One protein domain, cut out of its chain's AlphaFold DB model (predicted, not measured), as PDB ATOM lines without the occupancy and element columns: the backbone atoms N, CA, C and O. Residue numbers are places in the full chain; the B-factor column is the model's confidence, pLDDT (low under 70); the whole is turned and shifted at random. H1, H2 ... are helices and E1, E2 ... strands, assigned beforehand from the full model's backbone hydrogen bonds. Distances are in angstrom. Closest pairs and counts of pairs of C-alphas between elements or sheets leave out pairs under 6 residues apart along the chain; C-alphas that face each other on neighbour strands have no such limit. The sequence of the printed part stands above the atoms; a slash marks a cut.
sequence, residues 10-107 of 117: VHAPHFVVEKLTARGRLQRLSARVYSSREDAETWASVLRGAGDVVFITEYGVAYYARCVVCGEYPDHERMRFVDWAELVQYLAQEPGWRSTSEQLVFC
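AT A GLANCE: This is residues 10 to 107 of the 117 residues of an uncharacterized protein of Amycolatopsis vancoresmycina DSM 44592 (UniProt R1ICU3). Two lobes lie end to end: a small three-stranded sheet with H1 running along one face and no named helix on the other, and a looser lobe that holds E4, the short helix H2 and two long stretches with no named element, residues 65 to 83 and 92 to 107. E3 runs on into E4 at 80 degrees and leads from one lobe to the other. The 98 printed residues hold, in chain order, E1, E2, H1, E3, E4 and H2; the sheet's order is E2, E1, E3, antiparallel. The class is mixed, helices and strands, with 40 residues in named elements, under half. The whole is only just compact, close to loose, with a radius of gyration of the C-alphas of 14.8 A and spans of 42 by 26 by 23 A.

IN THESE COORDINATES: E1, residues 14 to 20, begins at C-alpha 14 (99.373, 189.021, 158.801) and is 19.6 A long. E2 is residues 26 to 28, and E3, residues 54 to 59, measures 16.3 A. H1, residues 37 to 49, measures 18.0 A. E4 is residues 62 to 64; H2, residues 84 to 91, ends at C-alpha 91 (116.898, 195.478, 167.185).

HOW THE PARTS SIT: E1 and E3 are antiparallel at 149 degrees, with N 16 and O 57 at 2.9 A. E1 and E2 form a hairpin, with N 27 and O 19 at 2.8 A. H1 is on the sheet at a height of 8.8 A, over E1 and along the strands, at 11 degrees to E1 on the local plane; the closest C-alphas of the two are Phe 15 and Arg 37, 6.2 A. E2, H1 and E3 make a split strand-helix-strand unit, E1 lying between its strands, with a right-handed crossover. The closest C-alphas of E4 and H2 are Tyr 63 and Trp 84, 6.2 A; H1 and H2 are apart. In both helices every O i to N i+4 pair is within hydrogen-bond range.

THE WHOLE: The farthest C-alphas, Ala 22 and Val 69, are 44.4 A apart. The printed part has no cut; the link from E4 to H2, 19 residues, is long. No printed residue has a pLDDT under 70.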
ATOM      1  N   VAL A  10     108.007 190.951 154.394       93.25
ATOM      2  CA  VAL A  10     107.170 189.910 153.790       93.25
ATOM      3  C   VAL A  10     105.804 190.492 153.460       93.25
ATOM      4  O   VAL A  10     105.054 190.888 154.350       93.25
ATOM      5  N   HIS A  11     105.476 190.503 152.169       93.31
ATOM      6  CA  HIS A  11     104.179 190.936 151.654       93.31
ATOM      7  C   HIS A  11     103.213 189.753 151.608       93.31
ATOM      8  O   HIS A  11     103.149 189.017 150.625       93.31
ATOM      9  N   ALA A  12     102.505 189.545 152.711       92.38
ATOM     10  CA  ALA A  12     101.463 188.538 152.857       92.38
ATOM     11  C   ALA A  12     100.488 188.979 153.961       92.38
ATOM     12  O   ALA A  12     100.863 189.825 154.780       92.38
ATOM     13  N   PRO A  13      99.274 188.408 154.029       94.25
ATOM     14  CA  PRO A  13      98.361 188.659 155.136       94.25
ATOM     15  C   PRO A  13      98.976 188.256 156.480       94.25
ATOM     16  O   PRO A  13      99.409 187.120 156.670       94.25
ATOM     17  N   HIS A  14      98.992 189.202 157.410       95.06
ATOM     18  CA  HIS A  14      99.373 189.021 158.801       95.06
ATOM     19  C   HIS A  14      98.305 189.631 159.701       95.06
ATOM     20  O   HIS A  14      97.588 190.542 159.297       95.06
ATOM     21  N   PHE A  15      98.191 189.141 160.928       94.56
ATOM     22  CA  PHE A  15      97.068 189.473 161.795       94.56
ATOM     23  C   PHE A  15      97.553 189.937 163.159       94.56
ATOM     24  O   PHE A  15      98.495 189.386 163.727       94.56
ATOM     25  N   VAL A  16      96.877 190.940 163.700       94.12
ATOM     26  CA  VAL A  16      97.104 191.454 165.050       94.12
ATOM     27  C   VAL A  16      95.803 191.366 165.822       94.12
ATOM     28  O   VAL A  16      94.741 191.684 165.291       94.12
ATOM     29  N   VAL A  17      95.899 190.964 167.087       93.69
ATOM     30  CA  VAL A  17      94.775 191.003 168.024       93.69
ATOM     31  C   VAL A  17      94.871 192.272 168.870       93.69
ATOM     32  O   VAL A  17      95.855 192.496 169.579       93.69
ATOM     33  N   GLU A  18      93.838 193.102 168.797       93.94
ATOM     34  CA  GLU A  18      93.749 194.394 169.475       93.94
ATOM     35  C   GLU A  18      92.581 194.391 170.458       93.94
ATOM     36  O   GLU A  18      91.506 193.881 170.158       93.94
ATOM     37  N   LYS A  19      92.770 194.973 171.640       92.81
ATOM     38  CA  LYS A  19      91.727 195.112 172.658       92.81
ATOM     39  C   LYS A  19      91.090 196.487 172.589       92.81
ATOM     40  O   LYS A  19      91.781 197.497 172.478       92.81
ATOM     41  N   LEU A  20      89.773 196.532 172.741       92.19
ATOM     42  CA  LEU A  20      89.051 197.770 172.968       92.19
ATOM     43  C   LEU A  20      89.265 198.229 174.411       92.19
ATOM     44  O   LEU A  20      88.840 197.591 175.373       92.19
ATOM     45  N   THR A  21      89.945 199.353 174.564       89.06
ATOM     46  CA  THR A  21      90.117 200.016 175.856       89.06
ATOM     47  C   THR A  21      88.797 200.612 176.348       89.06
ATOM     48  O   THR A  21      87.902 200.914 175.558       89.06
ATOM     49  N   ALA A  22      88.702 200.900 177.650       87.25
ATOM     50  CA  ALA A  22      87.535 201.568 178.246       87.25
ATOM     51  C   ALA A  22      87.215 202.943 177.619       87.25
ATOM     52  O   ALA A  22      86.099 203.438 177.734       87.25
ATOM     53  N   ARG A  23      88.188 203.562 176.934       90.31
ATOM     54  CA  ARG A  23      88.025 204.824 176.196       90.31
ATOM     55  C   ARG A  23      87.567 204.622 174.744       90.31
ATOM     56  O   ARG A  23      87.634 205.563 173.961       90.31
ATOM     57  N   GLY A  24      87.179 203.405 174.365       88.44
ATOM     58  CA  GLY A  24      86.734 203.069 173.012       88.44
ATOM     59  C   GLY A  24      87.848 203.059 171.962       88.44
ATOM     60  O   GLY A  24      87.560 203.128 170.773       88.44
ATOM     61  N   ARG A  25      89.123 202.999 172.372       89.31
ATOM     62  CA  ARG A  25      90.269 202.914 171.449       89.31
ATOM     63  C   ARG A  25      90.765 201.484 171.331       89.31
ATOM     64  O   ARG A  25      90.856 200.814 172.358       89.31
ATOM     65  N   LEU A  26      91.135 201.061 170.126       88.44
ATOM     66  CA  LEU A  26      91.861 199.811 169.921       88.44
ATOM     67  C   LEU A  26      93.304 199.971 170.397       88.44
ATOM     68  O   LEU A  26      93.960 200.969 170.106       88.44
ATOM     69  N   GLN A  27      93.771 198.996 171.165       88.00
ATOM     70  CA  GLN A  27      95.134 198.920 171.654       88.00
ATOM     71  C   GLN A  27      95.660 197.508 171.438       88.00
ATOM     72  O   GLN A  27      95.079 196.526 171.904       88.00
ATOM     73  N   ARG A  28      96.810 197.407 170.778       83.19
ATOM     74  CA  ARG A  28      97.549 196.157 170.674       83.19
ATOM     75  C   ARG A  28      98.031 195.718 172.062       83.19
ATOM     76  O   ARG A  28      98.715 196.469 172.751       83.19
ATOM     77  N   LEU A  29      97.663 194.503 172.468       70.31
ATOM     78  CA  LEU A  29      98.034 193.936 173.774       70.31
ATOM     79  C   LEU A  29      99.401 193.250 173.783       70.31
ATOM     80  O   LEU A  29      99.974 193.022 174.843       70.31
ATOM     81  N   SER A  30      99.890 192.862 172.611       70.88
ATOM     82  CA  SER A  30     101.116 192.095 172.443       70.88
ATOM     83  C   SER A  30     101.793 192.512 171.148       70.88
ATOM     84  O   SER A  30     101.109 192.721 170.152       70.88
ATOM     85  N   ALA A  31     103.125 192.559 171.132       72.12
ATOM     86  CA  ALA A  31     103.896 192.723 169.899       72.12
ATOM     87  C   ALA A  31     103.683 191.566 168.899       72.12
ATOM     88  O   ALA A  31     104.139 191.637 167.763       72.12
ATOM     89  N   ARG A  32     102.980 190.498 169.295       82.31
ATOM     90  CA  ARG A  32     102.759 189.314 168.475       82.31
ATOM     91  C   ARG A  32     101.910 189.619 167.242       82.31
ATOM     92  O   ARG A  32     100.721 189.921 167.333       82.31
ATOM     93  N   VAL A  33     102.535 189.433 166.085       91.00
ATOM     94  CA  VAL A  33     101.896 189.423 164.771       91.00
ATOM     95  C   VAL A  33     101.802 187.972 164.285       91.00
ATOM     96  O   VAL A  33     102.798 187.238 164.237       91.00
ATOM     97  N   TYR A  34     100.596 187.541 163.938       91.06
ATOM     98  CA  TYR A  34     100.275 186.179 163.517       91.06
ATOM     99  C   TYR A  34     100.377 186.035 162.000       91.06
ATOM    100  O   TYR A  34      99.970 186.923 161.255       91.06
ATOM    101  N   SER A  35     100.902 184.900 161.537       91.00
ATOM    102  CA  SER A  35     100.992 184.559 160.109       91.00
ATOM    103  C   SER A  35      99.709 183.943 159.547       91.00
ATOM    104  O   SER A  35      99.606 183.748 158.342       91.00
ATOM    105  N   SER A  36      98.747 183.598 160.406       93.12
ATOM    106  CA  SER A  36      97.456 183.047 160.005       93.12
ATOM    107  C   SER A  36      96.323 183.689 160.804       93.12
ATOM    108  O   SER A  36      96.501 184.101 161.956       93.12
ATOM    109  N   ARG A  37      95.146 183.774 160.179       95.25
ATOM    110  CA  ARG A  37      93.936 184.259 160.848       95.25
ATOM    111  C   ARG A  37      93.471 183.292 161.930       95.25
ATOM    112  O   ARG A  37      92.966 183.733 162.952       95.25
ATOM    113  N   GLU A  38      93.657 181.995 161.706       96.31
ATOM    114  CA  GLU A  38      93.295 180.942 162.653       96.31
ATOM    115  C   GLU A  38      94.057 181.092 163.975       96.31
ATOM    116  O   GLU A  38      93.423 181.177 165.023       96.31
ATOM    117  N   ASP A  39      95.385 181.258 163.927       93.25
ATOM    118  CA  ASP A  39      96.194 181.465 165.137       93.25
ATOM    119  C   ASP A  39      95.767 182.734 165.893       93.25
ATOM    120  O   ASP A  39      95.699 182.752 167.128       93.25
ATOM    121  N   ALA A  40      95.455 183.802 165.149       93.88
ATOM    122  CA  ALA A  40      94.954 185.043 165.727       93.88
ATOM    123  C   ALA A  40      93.584 184.848 166.395       93.88
ATOM    124  O   ALA A  40      93.364 185.374 167.485       93.88
ATOM    125  N   GLU A  41      92.677 184.070 165.795       96.06
ATOM    126  CA  GLU A  41      91.368 183.742 166.376       96.06
ATOM    127  C   GLU A  41      91.482 182.834 167.603       96.06
ATOM    128  O   GLU A  41      90.750 183.035 168.577       96.06
ATOM    129  N   THR A  42      92.415 181.875 167.614       94.56
ATOM    130  CA  THR A  42      92.698 181.061 168.805       94.56
ATOM    131  C   THR A  42      93.104 181.959 169.969       94.56
ATOM    132  O   THR A  42      92.533 181.858 171.057       94.56
ATOM    133  N   TRP A  43      94.027 182.896 169.739       92.38
ATOM    134  CA  TRP A  43      94.435 183.841 170.776       92.38
ATOM    135  C   TRP A  43      93.318 184.812 171.174       92.38
ATOM    136  O   TRP A  43      93.081 185.041 172.362       92.38
ATOM    137  N   ALA A  44      92.581 185.348 170.201       93.88
ATOM    138  CA  ALA A  44      91.446 186.226 170.460       93.88
ATOM    139  C   ALA A  44      90.371 185.527 171.303       93.88
ATOM    140  O   ALA A  44      89.787 186.149 172.185       93.88
ATOM    141  N   SER A  45      90.141 184.230 171.090       94.94
ATOM    142  CA  SER A  45      89.180 183.438 171.865       94.94
ATOM    143  C   SER A  45      89.584 183.297 173.333       94.94
ATOM    144  O   SER A  45      88.720 183.410 174.203       94.94
ATOM    145  N   VAL A  46      90.880 183.140 173.629       92.75
ATOM    146  CA  VAL A  46      91.395 183.140 175.013       92.75
ATOM    147  C   VAL A  46      91.094 184.474 175.703       92.75
ATOM    148  O   VAL A  46      90.576 184.490 176.818       92.75
ATOM    149  N   LEU A  47      91.348 185.595 175.021       91.81
ATOM    150  CA  LEU A  47      91.087 186.934 175.561       91.81
ATOM    151  C   LEU A  47      89.587 187.205 175.750       91.81
ATOM    152  O   LEU A  47      89.177 187.708 176.796       91.81
ATOM    153  N   ARG A  48      88.750 186.811 174.782       94.50
ATOM    154  CA  ARG A  48      87.282 186.902 174.895       94.50
ATOM    155  C   ARG A  48      86.765 186.078 176.074       94.50
ATOM    156  O   ARG A  48      85.904 186.552 176.809       94.50
ATOM    157  N   GLY A  49      87.322 184.884 176.294       93.44
ATOM    158  CA  GLY A  49      87.011 184.042 177.452       93.44
ATOM    159  C   GLY A  49      87.369 184.690 178.794       93.44
ATOM    160  O   GLY A  49      86.700 184.433 179.791       93.44
ATOM    161  N   ALA A  50      88.365 185.580 178.812       91.38
ATOM    162  CA  ALA A  50      88.725 186.395 179.972       91.38
ATOM    163  C   ALA A  50      87.862 187.669 180.136       91.38
ATOM    164  O   ALA A  50      88.074 188.430 181.078       91.38
ATOM    165  N   GLY A  51      86.886 187.901 179.249       91.50
ATOM    166  CA  GLY A  51      85.973 189.048 179.290       91.50
ATOM    167  C   GLY A  51      86.410 190.253 178.451       91.50
ATOM    168  O   GLY A  51      85.772 191.304 178.521       91.50
ATOM    169  N   ASP A  52      87.467 190.125 177.645       91.75
ATOM    170  CA  ASP A  52      87.959 191.228 176.825       91.75
ATOM    171  C   ASP A  52      87.188 191.375 175.509       91.75
ATOM    172  O   ASP A  52      86.919 190.408 174.794       91.75
ATOM    173  N   VAL A  53      86.902 192.624 175.133       93.81
ATOM    174  CA  VAL A  53      86.411 192.956 173.791       93.81
ATOM    175  C   VAL A  53      87.615 193.146 172.876       93.81
ATOM    176  O   VAL A  53      88.374 194.101 173.041       93.81
ATOM    177  N   VAL A  54      87.799 192.236 171.919       94.12
ATOM    178  CA  VAL A  54      88.960 192.225 171.017       94.12
ATOM    179  C   VAL A  54      88.563 192.165 169.547       94.12
ATOM    180  O   VAL A  54      87.551 191.563 169.178       94.12
ATOM    181  N   PHE A  55      89.414 192.745 168.713       94.50
ATOM    182  CA  PHE A  55      89.300 192.824 167.266       94.50
ATOM    183  C   PHE A  55      90.542 192.217 166.619       94.50
ATOM    184  O   PHE A  55      91.624 192.226 167.205       94.50
ATOM    185  N   ILE A  56      90.371 191.673 165.415       94.62
ATOM    186  CA  ILE A  56      91.476 191.164 164.606       94.62
ATOM    187  C   ILE A  56      91.639 192.087 163.411       94.62
ATOM    188  O   ILE A  56      90.712 192.235 162.613       94.62
ATOM    189  N   THR A  57      92.827 192.666 163.297       93.88
ATOM    190  CA  THR A  57      93.195 193.584 162.220       93.88
ATOM    191  C   THR A  57      94.186 192.890 161.295       93.88
ATOM    192  O   THR A  57      95.168 192.304 161.756       93.88
ATOM    193  N   GLU A  58      93.913 192.931 159.992       94.62
ATOM    194  CA  GLU A  58      94.773 192.365 158.951       94.62
ATOM    195  C   GLU A  58      95.743 193.424 158.410       94.62
ATOM    196  O   GLU A  58      95.357 194.559 158.133       94.62
ATOM    197  N   TYR A  59      96.999 193.025 158.227       92.00
ATOM    198  CA  TYR A  59      98.074 193.806 157.631       92.00
ATOM    199  C   TYR A  59      98.629 193.052 156.420       92.00
ATOM    200  O   TYR A  59      98.941 191.869 156.508       92.00
ATOM    201  N   GLY A  60      98.794 193.738 155.285       93.38
ATOM    202  CA  GLY A  60      99.347 193.141 154.057       93.38
ATOM    203  C   GLY A  60     100.876 193.013 154.040       93.38
ATOM    204  O   GLY A  60     101.448 192.519 153.069       93.38
ATOM    205  N   VAL A  61     101.548 193.491 155.088       93.50
ATOM    206  CA  VAL A  61     102.999 193.435 155.250       93.50
ATOM    207  C   VAL A  61     103.339 193.135 156.704       93.50
ATOM    208  O   VAL A  61     102.657 193.605 157.616       93.50
ATOM    209  N   ALA A  62     104.401 192.366 156.915       94.00
ATOM    210  CA  ALA A  62     105.053 192.264 158.210       94.00
ATOM    211  C   ALA A  62     106.571 192.293 158.056       94.00
ATOM    212  O   ALA A  62     107.131 191.875 157.035       94.00
ATOM    213  N   TYR A  63     107.218 192.761 159.113       94.81
ATOM    214  CA  TYR A  63     108.653 192.911 159.220       94.81
ATOM    215  C   TYR A  63     109.202 191.870 160.192       94.81
ATOM    216  O   TYR A  63     108.737 191.741 161.321       94.81
ATOM    217  N   TYR A  64     110.178 191.102 159.737       94.06
ATOM    218  CA  TYR A  64     110.788 189.990 160.443       94.06
ATOM    219  C   TYR A  64     112.184 190.401 160.888       94.06
ATOM    220  O   TYR A  64     113.023 190.747 160.054       94.06
ATOM    221  N   ALA A  65     112.460 190.295 162.186       93.81
ATOM    222  CA  ALA A  65     113.796 190.492 162.736       93.81
ATOM    223  C   ALA A  65     114.685 189.274 162.428       93.81
ATOM    224  O   ALA A  65     115.131 188.584 163.333       93.81
ATOM    225  N   ARG A  66     114.902 188.960 161.146       94.56
ATOM    226  CA  ARG A  66     115.717 187.814 160.729       94.56
ATOM    227  C   ARG A  66     116.883 188.226 159.859       94.56
ATOM    228  O   ARG A  66     116.740 189.087 158.996       94.56
ATOM    229  N   CYS A  67     118.026 187.581 160.042       95.00
ATOM    230  CA  CYS A  67     119.199 187.875 159.239       95.00
ATOM    231  C   CYS A  67     118.951 187.545 157.765       95.00
ATOM    232  O   CYS A  67     118.598 186.417 157.430       95.00
ATOM    233  N   VAL A  68     119.236 188.499 156.881       94.81
ATOM    234  CA  VAL A  68     119.089 188.358 155.428       94.81
ATOM    235  C   VAL A  68     119.942 187.227 154.840       94.81
ATOM    236  O   VAL A  68     119.588 186.664 153.808       94.81
ATOM    237  N   VAL A  69     121.044 186.868 155.511       93.50
ATOM    238  CA  VAL A  69     122.006 185.856 155.053       93.50
ATOM    239  C   VAL A  69     121.674 184.457 155.576       93.50
ATOM    240  O   VAL A  69     121.608 183.517 154.789       93.50
ATOM    241  N   CYS A  70     121.464 184.295 156.888       93.25
ATOM    242  CA  CYS A  70     121.256 182.976 157.507       93.25
ATOM    243  C   CYS A  70     119.818 182.693 157.965       93.25
ATOM    244  O   CYS A  70     119.515 181.559 158.319       93.25
ATOM    245  N   GLY A  71     118.931 183.690 157.974       93.50
ATOM    246  CA  GLY A  71     117.539 183.538 158.408       93.50
ATOM    247  C   GLY A  71     117.348 183.374 159.920       93.50
ATOM    248  O   GLY A  71     116.218 183.157 160.359       93.50
ATOM    249  N   GLU A  72     118.419 183.474 160.712       95.00
ATOM    250  CA  GLU A  72     118.363 183.439 162.177       95.00
ATOM    251  C   GLU A  72     117.596 184.636 162.735       95.00
ATOM    252  O   GLU A  72     117.562 185.688 162.100       95.00
ATOM    253  N   TYR A  73     117.037 184.477 163.935       94.56
ATOM    254  CA  TYR A  73     116.328 185.512 164.693       94.56
ATOM    255  C   TYR A  73     117.108 185.839 165.979       94.56
ATOM    256  O   TYR A  73     117.820 184.959 166.472       94.56
ATOM    257  N   PRO A  74     116.983 187.062 166.527       92.62
ATOM    258  CA  PRO A  74     117.573 187.430 167.814       92.62
ATOM    259  C   PRO A  74     116.932 186.659 168.971       92.62
ATOM    260  O   PRO A  74     117.601 186.346 169.951       92.62
ATOM    261  N   ASP A  75     115.660 186.290 168.820       87.88
ATOM    262  CA  ASP A  75     114.863 185.612 169.832       87.88
ATOM    263  C   ASP A  75     114.304 184.257 169.358       87.88
ATOM    264  O   ASP A  75     114.229 183.941 168.164       87.88
ATOM    265  N   HIS A  76     113.880 183.437 170.323       85.19
ATOM    266  CA  HIS A  76     113.247 182.142 170.062       85.19
ATOM    267  C   HIS A  76     111.783 182.256 169.609       85.19
ATOM    268  O   HIS A  76     111.267 181.321 168.993       85.19
ATOM    269  N   GLU A  77     111.117 183.374 169.901       82.31
ATOM    270  CA  GLU A  77     109.706 183.608 169.573       82.31
ATOM    271  C   GLU A  77     109.496 183.962 168.093       82.31
ATOM    272  O   GLU A  77     108.384 183.841 167.572       82.31
ATOM    273  N   ARG A  78     110.579 184.334 167.401       87.88
ATOM    274  CA  ARG A  78     110.627 184.790 166.014       87.88
ATOM    275  C   ARG A  78     109.666 185.947 165.796       87.88
ATOM    276  O   ARG A  78     108.775 185.876 164.941       87.88
ATOM    277  N   MET A  79     109.840 186.986 166.610       85.75
ATOM    278  CA  MET A  79     108.956 188.143 166.601       85.75
ATOM    279  C   MET A  79     108.842 188.792 165.215       85.75
ATOM    280  O   MET A  79     109.755 188.783 164.381       85.75
ATOM    281  N   ARG A  80     107.659 189.355 164.990       90.94
ATOM    282  CA  ARG A  80     107.227 190.005 163.758       90.94
ATOM    283  C   ARG A  80     106.604 191.340 164.126       90.94
ATOM    284  O   ARG A  80     105.934 191.434 165.148       90.94
ATOM    285  N   PHE A  81     106.769 192.328 163.265       92.44
ATOM    286  CA  PHE A  81     106.349 193.704 163.507       92.44
ATOM    287  C   PHE A  81     105.459 194.171 162.360       92.44
ATOM    288  O   PHE A  81     105.634 193.732 161.222       92.44
ATOM    289  N   VAL A  82     104.493 195.049 162.636       91.19
ATOM    290  CA  VAL A  82     103.658 195.623 161.559       91.19
ATOM    291  C   VAL A  82     104.326 196.807 160.878       91.19
ATOM    292  O   VAL A  82     103.886 197.228 159.813       91.19
ATOM    293  N   ASP A  83     105.354 197.358 161.520       91.19
ATOM    294  CA  ASP A  83     106.037 198.570 161.110       91.19
ATOM    295  C   ASP A  83     107.555 198.391 161.220       91.19
ATOM    296  O   ASP A  83     108.067 197.704 162.110       91.19
ATOM    297  N   TRP A  84     108.281 199.007 160.288       93.88
ATOM    298  CA  TRP A  84     109.736 198.919 160.245       93.88
ATOM    299  C   TRP A  84     110.396 199.625 161.433       93.88
ATOM    300  O   TRP A  84     111.381 199.122 161.968       93.88
ATOM    301  N   ALA A  85     109.860 200.761 161.886       93.44
ATOM    302  CA  ALA A  85     110.411 201.484 163.026       93.44
ATOM    303  C   ALA A  85     110.250 200.690 164.331       93.44
ATOM    304  O   ALA A  85     111.170 200.708 165.148       93.44
ATOM    305  N   GLU A  86     109.148 199.948 164.508       92.12
ATOM    306  CA  GLU A  86     108.993 199.008 165.635       92.12
ATOM    307  C   GLU A  86     110.104 197.943 165.626       92.12
ATOM    308  O   GLU A  86     110.736 197.699 166.655       92.12
ATOM    309  N   LEU A  87     110.401 197.358 164.457       94.12
ATOM    310  CA  LEU A  87     111.493 196.390 164.310       94.12
ATOM    311  C   LEU A  87     112.857 197.018 164.624       94.12
ATOM    312  O   LEU A  87     113.661 196.409 165.327       94.12
ATOM    313  N   VAL A  88     113.139 198.219 164.116       94.50
ATOM    314  CA  VAL A  88     114.416 198.910 164.364       94.50
ATOM    315  C   VAL A  88     114.592 199.215 165.852       94.50
ATOM    316  O   VAL A  88     115.675 199.001 166.395       94.50
ATOM    317  N   GLN A  89     113.532 199.666 166.531       93.44
ATOM    318  CA  GLN A  89     113.552 199.897 167.978       93.44
ATOM    319  C   GLN A  89     113.816 198.609 168.759       93.44
ATOM    320  O   GLN A  89     114.574 198.636 169.728       93.44
ATOM    321  N   TYR A  90     113.231 197.492 168.325       92.81
ATOM    322  CA  TYR A  90     113.516 196.185 168.900       92.81
ATOM    323  C   TYR A  90     114.988 195.787 168.706       92.81
ATOM    324  O   TYR A  90     115.681 195.516 169.680       92.81
ATOM    325  N   LEU A  91     115.507 195.846 167.476       93.62
ATOM    326  CA  LEU A  91     116.898 195.478 167.185       93.62
ATOM    327  C   LEU A  91     117.928 196.374 167.883       93.62
ATOM    328  O   LEU A  91     119.040 195.924 168.145       93.62
ATOM    329  N   ALA A  92     117.580 197.620 168.215       93.50
ATOM    330  CA  ALA A  92     118.442 198.494 169.007       93.50
ATOM    331  C   ALA A  92     118.720 197.940 170.420       93.50
ATOM    332  O   ALA A  92     119.705 198.332 171.045       93.50
ATOM    333  N   GLN A  93     117.878 197.026 170.911       93.50
ATOM    334  CA  GLN A  93     118.040 196.342 172.195       93.50
ATOM    335  C   GLN A  93     118.796 195.008 172.066       93.50
ATOM    336  O   GLN A  93     119.204 194.456 173.083       93.50
ATOM    337  N   GLU A  94     119.038 194.525 170.841       93.88
ATOM    338  CA  GLU A  94     119.630 193.214 170.555       93.88
ATOM    339  C   GLU A  94     121.129 193.328 170.211       93.88
ATOM    340  O   GLU A  94     121.500 193.784 169.120       93.88
ATOM    341  N   PRO A  95     122.049 192.918 171.111       92.69
ATOM    342  CA  PRO A  95     123.477 193.153 170.930       92.69
ATOM    343  C   PRO A  95     124.036 192.557 169.634       92.69
ATOM    344  O   PRO A  95     123.939 191.362 169.361       92.69
ATOM    345  N   GLY A  96     124.683 193.407 168.836       91.69
ATOM    346  CA  GLY A  96     125.352 193.012 167.596       91.69
ATOM    347  C   GLY A  96     124.431 192.831 166.385       91.69
ATOM    348  O   GLY A  96     124.956 192.696 165.277       91.69
ATOM    349  N   TRP A  97     123.109 192.893 166.564       94.75
ATOM    350  CA  TRP A  97     122.158 192.957 165.459       94.75
ATOM    351  C   TRP A  97     122.143 194.353 164.833       94.75
ATOM    352  O   TRP A  97     122.422 195.369 165.483       94.75
ATOM    353  N   ARG A  98     121.885 194.400 163.523       93.88
ATOM    354  CA  ARG A  98     121.879 195.641 162.740       93.88
ATOM    355  C   ARG A  98     120.791 195.623 161.680       93.88
ATOM    356  O   ARG A  98     120.523 194.583 161.083       93.88
ATOM    357  N   SER A  99     120.232 196.796 161.414       94.25
ATOM    358  CA  SER A  99     119.304 197.062 160.317       94.25
ATOM    359  C   SER A  99     119.851 198.145 159.383       94.25
ATOM    360  O   SER A  99     120.665 198.956 159.819       94.25
ATOM    361  N   THR A 100     119.393 198.197 158.130       93.06
ATOM    362  CA  THR A 100     119.761 199.257 157.165       93.06
ATOM    363  C   THR A 100     118.544 200.033 156.653       93.06
ATOM    364  O   THR A 100     117.401 199.612 156.847       93.06
ATOM    365  N   SER A 101     118.776 201.165 155.981       89.44
ATOM    366  CA  SER A 101     117.735 201.967 155.314       89.44
ATOM    367  C   SER A 101     116.983 201.200 154.226       89.44
ATOM    368  O   SER A 101     115.805 201.454 153.994       89.44
ATOM    369  N   GLU A 102     117.633 200.222 153.598       91.75
ATOM    370  CA  GLU A 102     117.066 199.343 152.567       91.75
ATOM    371  C   GLU A 102     116.233 198.195 153.164       91.75
ATOM    372  O   GLU A 102     115.880 197.251 152.461       91.75
ATOM    373  N   GLN A 103     115.926 198.260 154.462       94.25
ATOM    374  CA  GLN A 103     115.143 197.266 155.194       94.25
ATOM    375  C   GLN A 103     115.786 195.872 155.219       94.25
ATOM    376  O   GLN A 103     115.114 194.841 155.155       94.25
ATOM    377  N   LEU A 104     117.115 195.838 155.338       94.56
ATOM    378  CA  LEU A 104     117.880 194.615 155.567       94.56
ATOM    379  C   LEU A 104     118.184 194.454 157.054       94.56
ATOM    380  O   LEU A 104     118.383 195.443 157.754       94.56
ATOM    381  N   VAL A 105     118.258 193.207 157.522       94.88
ATOM    382  CA  VAL A 105     118.616 192.857 158.904       94.88
ATOM    383  C   VAL A 105     119.799 191.891 158.889       94.88
ATOM    384  O   VAL A 105     119.838 190.952 158.093       94.88
ATOM    385  N   PHE A 106     120.764 192.094 159.780       95.06
ATOM    386  CA  PHE A 106     121.970 191.280 159.895       95.06
ATOM    387  C   PHE A 106     122.183 190.818 161.336       95.06
ATOM    388  O   PHE A 106     122.091 191.619 162.267       95.06
ATOM    389  N   CYS A 107     122.511 189.533 161.506       94.94
ATOM    390  CA  CYS A 107     122.958 189.001 162.791       94.94
ATOM    391  C   CYS A 107     124.430 189.381 163.058       94.94
ATOM    392  O   CYS A 107     125.145 189.778 162.126       94.94
TER     393      CYS A 107